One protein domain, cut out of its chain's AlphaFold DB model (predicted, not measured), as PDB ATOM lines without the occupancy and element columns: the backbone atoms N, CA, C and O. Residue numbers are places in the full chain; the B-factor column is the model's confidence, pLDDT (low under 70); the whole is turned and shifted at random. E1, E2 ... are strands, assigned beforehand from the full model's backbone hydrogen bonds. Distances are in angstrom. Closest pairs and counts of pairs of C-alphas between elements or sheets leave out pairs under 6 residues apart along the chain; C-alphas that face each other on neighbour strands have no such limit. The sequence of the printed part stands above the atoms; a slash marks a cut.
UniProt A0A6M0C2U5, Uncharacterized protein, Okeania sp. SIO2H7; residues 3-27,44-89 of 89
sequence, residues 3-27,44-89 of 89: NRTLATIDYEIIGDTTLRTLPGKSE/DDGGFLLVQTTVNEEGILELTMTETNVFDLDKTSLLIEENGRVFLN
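Overview. This is residues 3 to 27 and 44 to 89 of the 89 residues of an uncharacterized protein of Okeania sp. SIO2H7 (UniProt A0A6M0C2U5). Three separate two-stranded hairpins, E1-E2, E3-E4 and E5-E6, are set loosely round a shared middle; the long twisted hairpin E3-E4 passes nearest to that middle, and the two shorter ones lie farther out. The hairpins form three antiparallel sheets of two strands each. The printed part has 71 residues with six named strands, E1 to E6 in order along the chain, and no named helix. The class is all strand, though under half of the residues, 31 of 71, are in named elements. The whole is compact, with a radius of gyration of the C-alphas of 12.6 A and spans of 34 by 26 by 21 A.

Arrangement. E1, residues 9 to 13, and E2, residues 20 to 22, form an antiparallel hairpin at 135 degrees, with N 11 and O 20 2.8 A apart, within hydrogen-bond range. E3, residues 48 to 55, and E4, residues 61 to 68, form an antiparallel hairpin at 156 degrees, with N 52 and O 64 at 2.9 A. E5, residues 77 to 80, and E6, residues 86 to 88, form an antiparallel hairpin at 171 degrees, with N 87 and O 79 at 2.8 A. E1 and E5 are near each other, with 5 pairs of C-alphas within 10 A. E3 and E6 are near each other too, also with 5 pairs. Among the pairs that are apart are E1 and E3, and E2 and E4.

Along the chain. E1 begins at C-alpha 9, (9.408, 6.061, 45.047), and is 13.0 A long. E3 begins at C-alpha 48, (0.941, 12.449, 46.392), and is 23.1 A long; E4 is 21.4 A and E5 10.3 A. E6 ends at C-alpha 88, (11.132, 21.957, 47.378).

Size, cuts and confidence. The C-alphas of Asp 45 and Glu 57 are the two farthest apart, at 34.2 A. Residues 28 to 43 are cut out, and C-alphas 27 and 44 are 16.1 A apart across the cut. The links E3 to E4 and E5 to E6 are tight. No printed residue is under 70 in pLDDT.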
ATOM      1  N   ASN A   3      11.741   6.965  52.701       98.75
ATOM      2  CA  ASN A   3      10.404   6.660  52.218       98.75
ATOM      3  C   ASN A   3       9.569   6.054  53.354       98.75
ATOM      4  O   ASN A   3       9.681   4.869  53.670       98.75
ATOM      5  N   ARG A   4       8.698   6.862  53.965       98.69
ATOM      6  CA  ARG A   4       7.736   6.393  54.977       98.69
ATOM      7  C   ARG A   4       6.418   5.919  54.368       98.69
ATOM      8  O   ARG A   4       5.552   5.464  55.116       98.69
ATOM      9  N   THR A   5       6.248   6.007  53.055       98.56
ATOM     10  CA  THR A   5       5.070   5.492  52.350       98.56
ATOM     11  C   THR A   5       5.111   3.965  52.240       98.56
ATOM     12  O   THR A   5       6.106   3.332  52.610       98.56
ATOM     13  N   LEU A   6       4.014   3.360  51.782       98.31
ATOM     14  CA  LEU A   6       4.005   1.950  51.377       98.31
ATOM     15  C   LEU A   6       4.383   1.754  49.900       98.31
ATOM     16  O   LEU A   6       4.814   0.662  49.537       98.31
ATOM     17  N   ALA A   7       4.245   2.794  49.077       98.56
ATOM     18  CA  ALA A   7       4.555   2.763  47.652       98.56
ATOM     19  C   ALA A   7       6.063   2.856  47.382       98.56
ATOM     20  O   ALA A   7       6.839   3.340  48.216       98.56
ATOM     21  N   THR A   8       6.483   2.419  46.195       98.75
ATOM     22  CA  THR A   8       7.854   2.652  45.732       98.75
ATOM     23  C   THR A   8       7.967   4.098  45.273       98.75
ATOM     24  O   THR A   8       7.057   4.638  44.649       98.75
ATOM     25  N   ILE A   9       9.088   4.742  45.585       98.75
ATOM     26  CA  ILE A   9       9.408   6.061  45.047       98.75
ATOM     27  C   ILE A   9      10.420   5.890  43.923       98.75
ATOM     28  O   ILE A   9      11.545   5.447  44.158       98.75
ATOM     29  N   ASP A  10      10.024   6.276  42.720       98.69
ATOM     30  CA  ASP A  10      10.930   6.470  41.599       98.69
ATOM     31  C   ASP A  10      11.635   7.809  41.786       98.69
ATOM     32  O   ASP A  10      10.975   8.820  42.029       98.69
ATOM     33  N   TYR A  11      12.963   7.833  41.700       98.56
ATOM     34  CA  TYR A  11      13.744   9.055  41.849       98.56
ATOM     35  C   TYR A  11      14.963   9.096  40.931       98.56
ATOM     36  O   TYR A  11      15.509   8.068  40.532       98.56
ATOM     37  N   GLU A  12      15.422  10.306  40.632       98.12
ATOM     38  CA  GLU A  12      16.627  10.554  39.846       98.12
ATOM     39  C   GLU A  12      17.334  11.808  40.356       98.12
ATOM     40  O   GLU A  12      16.682  12.796  40.697       98.12
ATOM     41  N   ILE A  13      18.665  11.755  40.404       97.81
ATOM     42  CA  ILE A  13      19.514  12.933  40.560       97.81
ATOM     43  C   ILE A  13      19.990  13.329  39.170       97.81
ATOM     44  O   ILE A  13      20.840  12.656  38.584       97.81
ATOM     45  N   ILE A  14      19.393  14.385  38.627       96.88
ATOM     46  CA  ILE A  14      19.584  14.788  37.236       96.88
ATOM     47  C   ILE A  14      21.061  15.109  36.995       96.88
ATOM     48  O   ILE A  14      21.611  16.025  37.597       96.88
ATOM     49  N   GLY A  15      21.686  14.357  36.087       94.38
ATOM     50  CA  GLY A  15      23.101  14.501  35.731       94.38
ATOM     51  C   GLY A  15      24.068  13.627  36.539       94.38
ATOM     52  O   GLY A  15      25.173  13.382  36.061       94.38
ATOM     53  N   ASP A  16      23.656  13.095  37.693       94.31
ATOM     54  CA  ASP A  16      24.484  12.215  38.534       94.31
ATOM     55  C   ASP A  16      24.058  10.741  38.453       94.31
ATOM     56  O   ASP A  16      24.876   9.828  38.605       94.31
ATOM     57  N   THR A  17      22.769  10.470  38.234       94.62
ATOM     58  CA  THR A  17      22.228   9.108  38.196       94.62
ATOM     59  C   THR A  17      21.278   8.905  37.024       94.62
ATOM     60  O   THR A  17      20.764   9.854  36.452       94.62
ATOM     61  N   THR A  18      20.990   7.646  36.702       95.94
ATOM     62  CA  THR A  18      19.763   7.273  35.980       95.94
ATOM     63  C   THR A  18      18.597   7.154  36.961       95.94
ATOM     64  O   THR A  18      18.811   7.222  38.176       95.94
ATOM     65  N   LEU A  19      17.392   6.885  36.453       97.75
ATOM     66  CA  LEU A  19      16.240   6.501  37.269       97.75
ATOM     67  C   LEU A  19      16.586   5.362  38.244       97.75
ATOM     68  O   LEU A  19      17.210   4.363  37.868       97.75
ATOM     69  N   ARG A  20      16.176   5.524  39.502       98.25
ATOM     70  CA  ARG A  20      16.339   4.573  40.605       98.25
ATOM     71  C   ARG A  20      15.024   4.427  41.359       98.25
ATOM     72  O   ARG A  20      14.156   5.287  41.292       98.25
ATOM     73  N   THR A  21      14.916   3.352  42.128       98.44
ATOM     74  CA  THR A  21      13.742   3.051  42.951       98.44
ATOM     75  C   THR A  21      14.113   3.041  44.426       98.44
ATOM     76  O   THR A  21      15.164   2.517  44.805       98.44
ATOM     77  N   LEU A  22      13.234   3.568  45.268       98.69
ATOM     78  CA  LEU A  22      13.315   3.515  46.721       98.69
ATOM     79  C   LEU A  22      12.067   2.793  47.256       98.69
ATOM     80  O   LEU A  22      10.993   3.402  47.291       98.69
ATOM     81  N   PRO A  23      12.178   1.513  47.657       98.75
ATOM     82  CA  PRO A  23      11.040   0.737  48.146       98.75
ATOM     83  C   PRO A  23      10.290   1.413  49.301       98.75
ATOM     84  O   PRO A  23      10.861   2.206  50.057       98.75
ATOM     85  N   GLY A  24       9.015   1.066  49.472       98.50
ATOM     86  CA  GLY A  24       8.230   1.484  50.634       98.50
ATOM     87  C   GLY A  24       8.914   1.103  51.951       98.50
ATOM     88  O   GLY A  24       9.557   0.057  52.049       98.50
ATOM     89  N   LYS A  25       8.771   1.954  52.973       98.50
ATOM     90  CA  LYS A  25       9.361   1.754  54.312       98.50
ATOM     91  C   LYS A  25      10.880   1.524  54.295       98.50
ATOM     92  O   LYS A  25      11.394   0.738  55.088       98.50
ATOM     93  N   SER A  26      11.594   2.208  53.406       98.62
ATOM     94  CA  SER A  26      13.048   2.098  53.278       98.62
ATOM     95  C   SER A  26      13.726   3.463  53.179       98.62
ATOM     96  O   SER A  26      13.072   4.501  53.046       98.62
ATOM     97  N   GLU A  27      15.052   3.471  53.258       98.44
ATOM     98  CA  GLU A  27      15.864   4.679  53.175       98.44
ATOM     99  C   GLU A  27      17.110   4.467  52.318       98.44
ATOM    100  O   GLU A  27      17.583   3.349  52.118       98.44
ATOM    101  N   ASP A  44       5.380   5.456  42.412       98.12
ATOM    102  CA  ASP A  44       5.087   4.611  41.248       98.12
ATOM    103  C   ASP A  44       3.578   4.412  41.025       98.12
ATOM    104  O   ASP A  44       3.115   4.289  39.891       98.12
ATOM    105  N   ASP A  45       2.798   4.465  42.103       97.75
ATOM    106  CA  ASP A  45       1.339   4.357  42.096       97.75
ATOM    107  C   ASP A  45       0.586   5.669  41.805       97.75
ATOM    108  O   ASP A  45      -0.646   5.682  41.778       97.75
ATOM    109  N   GLY A  46       1.303   6.775  41.582       96.62
ATOM    110  CA  GLY A  46       0.716   8.078  41.264       96.62
ATOM    111  C   GLY A  46       0.101   8.832  42.450       96.62
ATOM    112  O   GLY A  46      -0.531   9.866  42.232       96.62
ATOM    113  N   GLY A  47       0.271   8.354  43.687       97.50
ATOM    114  CA  GLY A  47      -0.134   9.086  44.889       97.50
ATOM    115  C   GLY A  47       0.730  10.325  45.164       97.50
ATOM    116  O   GLY A  47       1.848  10.448  44.660       97.50
ATOM    117  N   PHE A  48       0.230  11.224  46.017       98.50
ATOM    118  CA  PHE A  48       0.941  12.449  46.392       98.50
ATOM    119  C   PHE A  48       1.883  12.243  47.583       98.50
ATOM    120  O   PHE A  48       1.678  11.383  48.452       98.50
ATOM    121  N   LEU A  49       2.915  13.076  47.634       98.44
ATOM    122  CA  LEU A  49       3.958  13.084  48.643       98.44
ATOM    123  C   LEU A  49       3.969  14.404  49.408       98.44
ATOM    124  O   LEU A  49       4.230  15.466  48.854       98.44
ATOM    125  N   LEU A  50       3.798  14.316  50.725       98.31
ATOM    126  CA  LEU A  50       4.268  15.364  51.620       98.31
ATOM    127  C   LEU A  50       5.751  15.113  51.892       98.31
ATOM    128  O   LEU A  50       6.116  14.050  52.409       98.31
ATOM    129  N   VAL A  51       6.590  16.098  51.574       98.19
ATOM    130  CA  VAL A  51       8.036  16.027  51.792       98.19
ATOM    131  C   VAL A  51       8.471  17.043  52.836       98.19
ATOM    132  O   VAL A  51       8.120  18.219  52.774       98.19
ATOM    133  N   GLN A  52       9.242  16.574  53.811       97.38
ATOM    134  CA  GLN A  52       9.820  17.387  54.874       97.38
ATOM    135  C   GLN A  52      11.339  17.298  54.811       97.38
ATOM    136  O   GLN A  52      11.894  16.210  54.649       97.38
ATOM    137  N   THR A  53      12.001  18.441  54.959       96.25
ATOM    138  CA  THR A  53      13.459  18.541  54.961       96.25
ATOM    139  C   THR A  53      13.971  18.925  56.338       96.25
ATOM    140  O   THR A  53      13.510  19.913  56.914       96.25
ATOM    141  N   THR A  54      14.960  18.197  56.835       96.19
ATOM    142  CA  THR A  54      15.698  18.533  58.055       96.19
ATOM    143  C   THR A  54      17.191  18.445  57.775       96.19
ATOM    144  O   THR A  54      17.630  17.670  56.930       96.19
ATOM    145  N   VAL A  55      17.983  19.266  58.458       94.06
ATOM    146  CA  VAL A  55      19.446  19.196  58.402       94.06
ATOM    147  C   VAL A  55      19.922  18.767  59.778       94.06
ATOM    148  O   VAL A  55      19.517  19.364  60.777       94.06
ATOM    149  N   ASN A  56      20.718  17.703  59.839       89.44
ATOM    150  CA  ASN A  56      21.301  17.248  61.098       89.44
ATOM    151  C   ASN A  56      22.574  18.046  61.448       89.44
ATOM    152  O   ASN A  56      23.049  18.873  60.670       89.44
ATOM    153  N   GLU A  57      23.148  17.782  62.622       87.00
ATOM    154  CA  GLU A  57      24.356  18.471  63.106       87.00
ATOM    155  C   GLU A  57      25.595  18.241  62.217       87.00
ATOM    156  O   GLU A  57      26.525  19.043  62.231       87.00
ATOM    157  N   GLU A  58      25.593  17.183  61.402       87.69
ATOM    158  CA  GLU A  58      26.661  16.851  60.450       87.69
ATOM    159  C   GLU A  58      26.472  17.526  59.077       87.69
ATOM    160  O   GLU A  58      27.257  17.299  58.157       87.69
ATOM    161  N   GLY A  59      25.429  18.349  58.911       87.50
ATOM    162  CA  GLY A  59      25.121  19.024  57.648       87.50
ATOM    163  C   GLY A  59      24.483  18.115  56.593       87.50
ATOM    164  O   GLY A  59      24.410  18.487  55.421       87.50
ATOM    165  N   ILE A  60      24.007  16.930  56.979       92.00
ATOM    166  CA  ILE A  60      23.306  16.013  56.079       92.00
ATOM    167  C   ILE A  60      21.853  16.468  55.953       92.00
ATOM    168  O   ILE A  60      21.126  16.553  56.945       92.00
ATOM    169  N   LEU A  61      21.427  16.720  54.714       95.44
ATOM    170  CA  LEU A  61      20.032  16.991  54.383       95.44
ATOM    171  C   LEU A  61      19.238  15.679  54.335       95.44
ATOM    172  O   LEU A  61      19.428  14.833  53.456       95.44
ATOM    173  N   GLU A  62      18.309  15.526  55.265       96.94
ATOM    174  CA  GLU A  62      17.337  14.444  55.287       96.94
ATOM    175  C   GLU A  62      16.050  14.882  54.579       96.94
ATOM    176  O   GLU A  62      15.471  15.920  54.890       96.94
ATOM    177  N   LEU A  63      15.590  14.065  53.628       97.69
ATOM    178  CA  LEU A  63      14.276  14.192  52.994       97.69
ATOM    179  C   LEU A  63      13.399  13.063  53.523       97.69
ATOM    180  O   LEU A  63      13.640  11.901  53.185       97.69
ATOM    181  N   THR A  64      12.391  13.401  54.316       98.38
ATOM    182  CA  THR A  64      11.353  12.471  54.761       98.38
ATOM    183  C   THR A  64      10.143  12.588  53.840       98.38
ATOM    184  O   THR A  64       9.597  13.675  53.668       98.38
ATOM    185  N   MET A  65       9.702  11.462  53.285       98.62
ATOM    186  CA  MET A  65       8.594  11.373  52.334       98.62
ATOM    187  C   MET A  65       7.443  10.574  52.943       98.62
ATOM    188  O   MET A  65       7.612   9.408  53.306       98.62
ATOM    189  N   THR A  66       6.272  11.194  53.057       98.69
ATOM    190  CA  THR A  66       5.043  10.590  53.596       98.69
ATOM    191  C   THR A  66       3.885  10.744  52.621       98.69
ATOM    192  O   THR A  66       3.887  11.640  51.784       98.69
ATOM    193  N   GLU A  67       2.887   9.876  52.739       98.25
ATOM    194  CA  GLU A  67       1.691   9.922  51.895       98.25
ATOM    195  C   GLU A  67       0.845  11.146  52.246       98.25
ATOM    196  O   GLU A  67       0.695  11.492  53.421       98.25
ATOM    197  N   THR A  68       0.259  11.777  51.237       97.56
ATOM    198  CA  THR A  68      -0.782  12.787  51.420       97.56
ATOM    199  C   THR A  68      -1.869  12.598  50.373       97.56
ATOM    200  O   THR A  68      -1.624  12.063  49.298       97.56
ATOM    201  N   ASN A  69      -3.080  13.048  50.691       96.38
ATOM    202  CA  ASN A  69      -4.188  13.141  49.735       96.38
ATOM    203  C   ASN A  69      -4.491  14.603  49.363       96.38
ATOM    204  O   ASN A  69      -5.496  14.886  48.715       96.38
ATOM    205  N   VAL A  70      -3.649  15.541  49.807       97.50
ATOM    206  CA  VAL A  70      -3.804  16.976  49.557       97.50
ATOM    207  C   VAL A  70      -2.869  17.376  48.425       97.50
ATOM    208  O   VAL A  70      -1.659  17.433  48.625       97.50
ATOM    209  N   PHE A  71      -3.442  17.671  47.258       95.56
ATOM    210  CA  PHE A  71      -2.698  18.040  46.049       95.56
ATOM    211  C   PHE A  71      -1.756  19.234  46.266       95.56
ATOM    212  O   PHE A  71      -0.601  19.185  45.868       95.56
ATOM    213  N   ASP A  72      -2.200  20.268  46.982       96.94
ATOM    214  CA  ASP A  72      -1.389  21.476  47.217       96.94
ATOM    215  C   ASP A  72      -0.134  21.217  48.076       96.94
ATOM    216  O   ASP A  72       0.820  22.002  48.072       96.94
ATOM    217  N   LEU A  73      -0.125  20.109  48.824       97.25
ATOM    218  CA  LEU A  73       1.022  19.679  49.622       97.25
ATOM    219  C   LEU A  73       1.973  18.770  48.847       97.25
ATOM    220  O   LEU A  73       3.062  18.508  49.357       97.25
ATOM    221  N   ASP A  74       1.582  18.309  47.656       98.00
ATOM    222  CA  ASP A  74       2.402  17.429  46.836       98.00
ATOM    223  C   ASP A  74       3.702  18.125  46.442       98.00
ATOM    224  O   ASP A  74       3.720  19.322  46.137       98.00
ATOM    225  N   LYS A  75       4.796  17.375  46.495       97.94
ATOM    226  CA  LYS A  75       6.120  17.805  46.056       97.94
ATOM    227  C   LYS A  75       6.721  16.674  45.245       97.94
ATOM    228  O   LYS A  75       6.585  15.506  45.602       97.94
ATOM    229  N   THR A  76       7.393  17.028  44.162       97.50
ATOM    230  CA  THR A  76       7.933  16.079  43.177       97.50
ATOM    231  C   THR A  76       9.387  16.360  42.821       97.50
ATOM    232  O   THR A  76      10.023  15.570  42.121       97.50
ATOM    233  N   SER A  77       9.944  17.474  43.299       97.94
ATOM    234  CA  SER A  77      11.346  17.795  43.077       97.94
ATOM    235  C   SER A  77      11.975  18.590  44.212       97.94
ATOM    236  O   SER A  77      11.308  19.278  44.986       97.94
ATOM    237  N   LEU A  78      13.296  18.493  44.298       97.94
ATOM    238  CA  LEU A  78      14.121  19.267  45.205       97.94
ATOM    239  C   LEU A  78      15.357  19.784  44.468       97.94
ATOM    240  O   LEU A  78      16.065  19.015  43.823       97.94
ATOM    241  N   LEU A  79      15.629  21.079  44.606       97.38
ATOM    242  CA  LEU A  79      16.832  21.732  44.106       97.38
ATOM    243  C   LEU A  79      17.690  22.188  45.286       97.38
ATOM    244  O   LEU A  79      17.206  22.904  46.162       97.38
ATOM    245  N   ILE A  80      18.966  21.812  45.278       96.00
ATOM    246  CA  ILE A  80      20.001  22.365  46.154       96.00
ATOM    247  C   ILE A  80      20.925  23.210  45.284       96.00
ATOM    248  O   ILE A  80      21.626  22.680  44.425       96.00
ATOM    249  N   GLU A  81      20.920  24.521  45.488       96.06
ATOM    250  CA  GLU A  81      21.831  25.432  44.795       96.06
ATOM    251  C   GLU A  81      23.277  25.277  45.300       96.06
ATOM    252  O   GLU A  81      23.523  24.777  46.397       96.06
ATOM    253  N   GLU A  82      24.252  25.773  44.533       94.06
ATOM    254  CA  GLU A  82      25.680  25.777  44.911       94.06
ATOM    255  C   GLU A  82      25.958  26.475  46.253       94.06
ATOM    256  O   GLU A  82      26.903  26.138  46.960       94.06
ATOM    257  N   ASN A  83      25.113  27.436  46.627       92.81
ATOM    258  CA  ASN A  83      25.185  28.161  47.896       92.81
ATOM    259  C   ASN A  83      24.536  27.402  49.078       92.81
ATOM    260  O   ASN A  83      24.463  27.945  50.180       92.81
ATOM    261  N   GLY A  84      24.023  26.188  48.852       90.06
ATOM    262  CA  GLY A  84      23.354  25.354  49.853       90.06
ATOM    263  C   GLY A  84      21.875  25.673  50.090       90.06
ATOM    264  O   GLY A  84      21.255  25.052  50.955       90.06
ATOM    265  N   ARG A  85      21.271  26.617  49.355       93.75
ATOM    266  CA  ARG A  85      19.828  26.890  49.449       93.75
ATOM    267  C   ARG A  85      19.034  25.716  48.896       93.75
ATOM    268  O   ARG A  85      19.328  25.215  47.815       93.75
ATOM    269  N   VAL A  86      17.999  25.329  49.634       94.81
ATOM    270  CA  VAL A  86      17.125  24.206  49.296       94.81
ATOM    271  C   VAL A  86      15.757  24.728  48.875       94.81
ATOM    272  O   VAL A  86      15.138  25.510  49.598       94.81
ATOM    273  N   PHE A  87      15.277  24.264  47.728       96.38
ATOM    274  CA  PHE A  87      13.941  24.532  47.209       96.38
ATOM    275  C   PHE A  87      13.214  23.216  46.993       96.38
ATOM    276  O   PHE A  87      13.756  22.301  46.380       96.38
ATOM    277  N   LEU A  88      11.984  23.132  47.487       96.12
ATOM    278  CA  LEU A  88      11.132  21.957  47.378       96.12
ATOM    279  C   LEU A  88       9.897  22.341  46.558       96.12
ATOM    280  O   LEU A  88       9.172  23.254  46.961       96.12
ATOM    281  N   ASN A  89       9.679  21.663  45.428       93.06
ATOM    282  CA  ASN A  89       8.631  21.987  44.451       93.06
ATOM    283  C   ASN A  89       7.726  20.798  44.155       93.06
ATOM    284  O   ASN A  89       8.234  19.656  44.075       93.06
TER     285      ASN A  89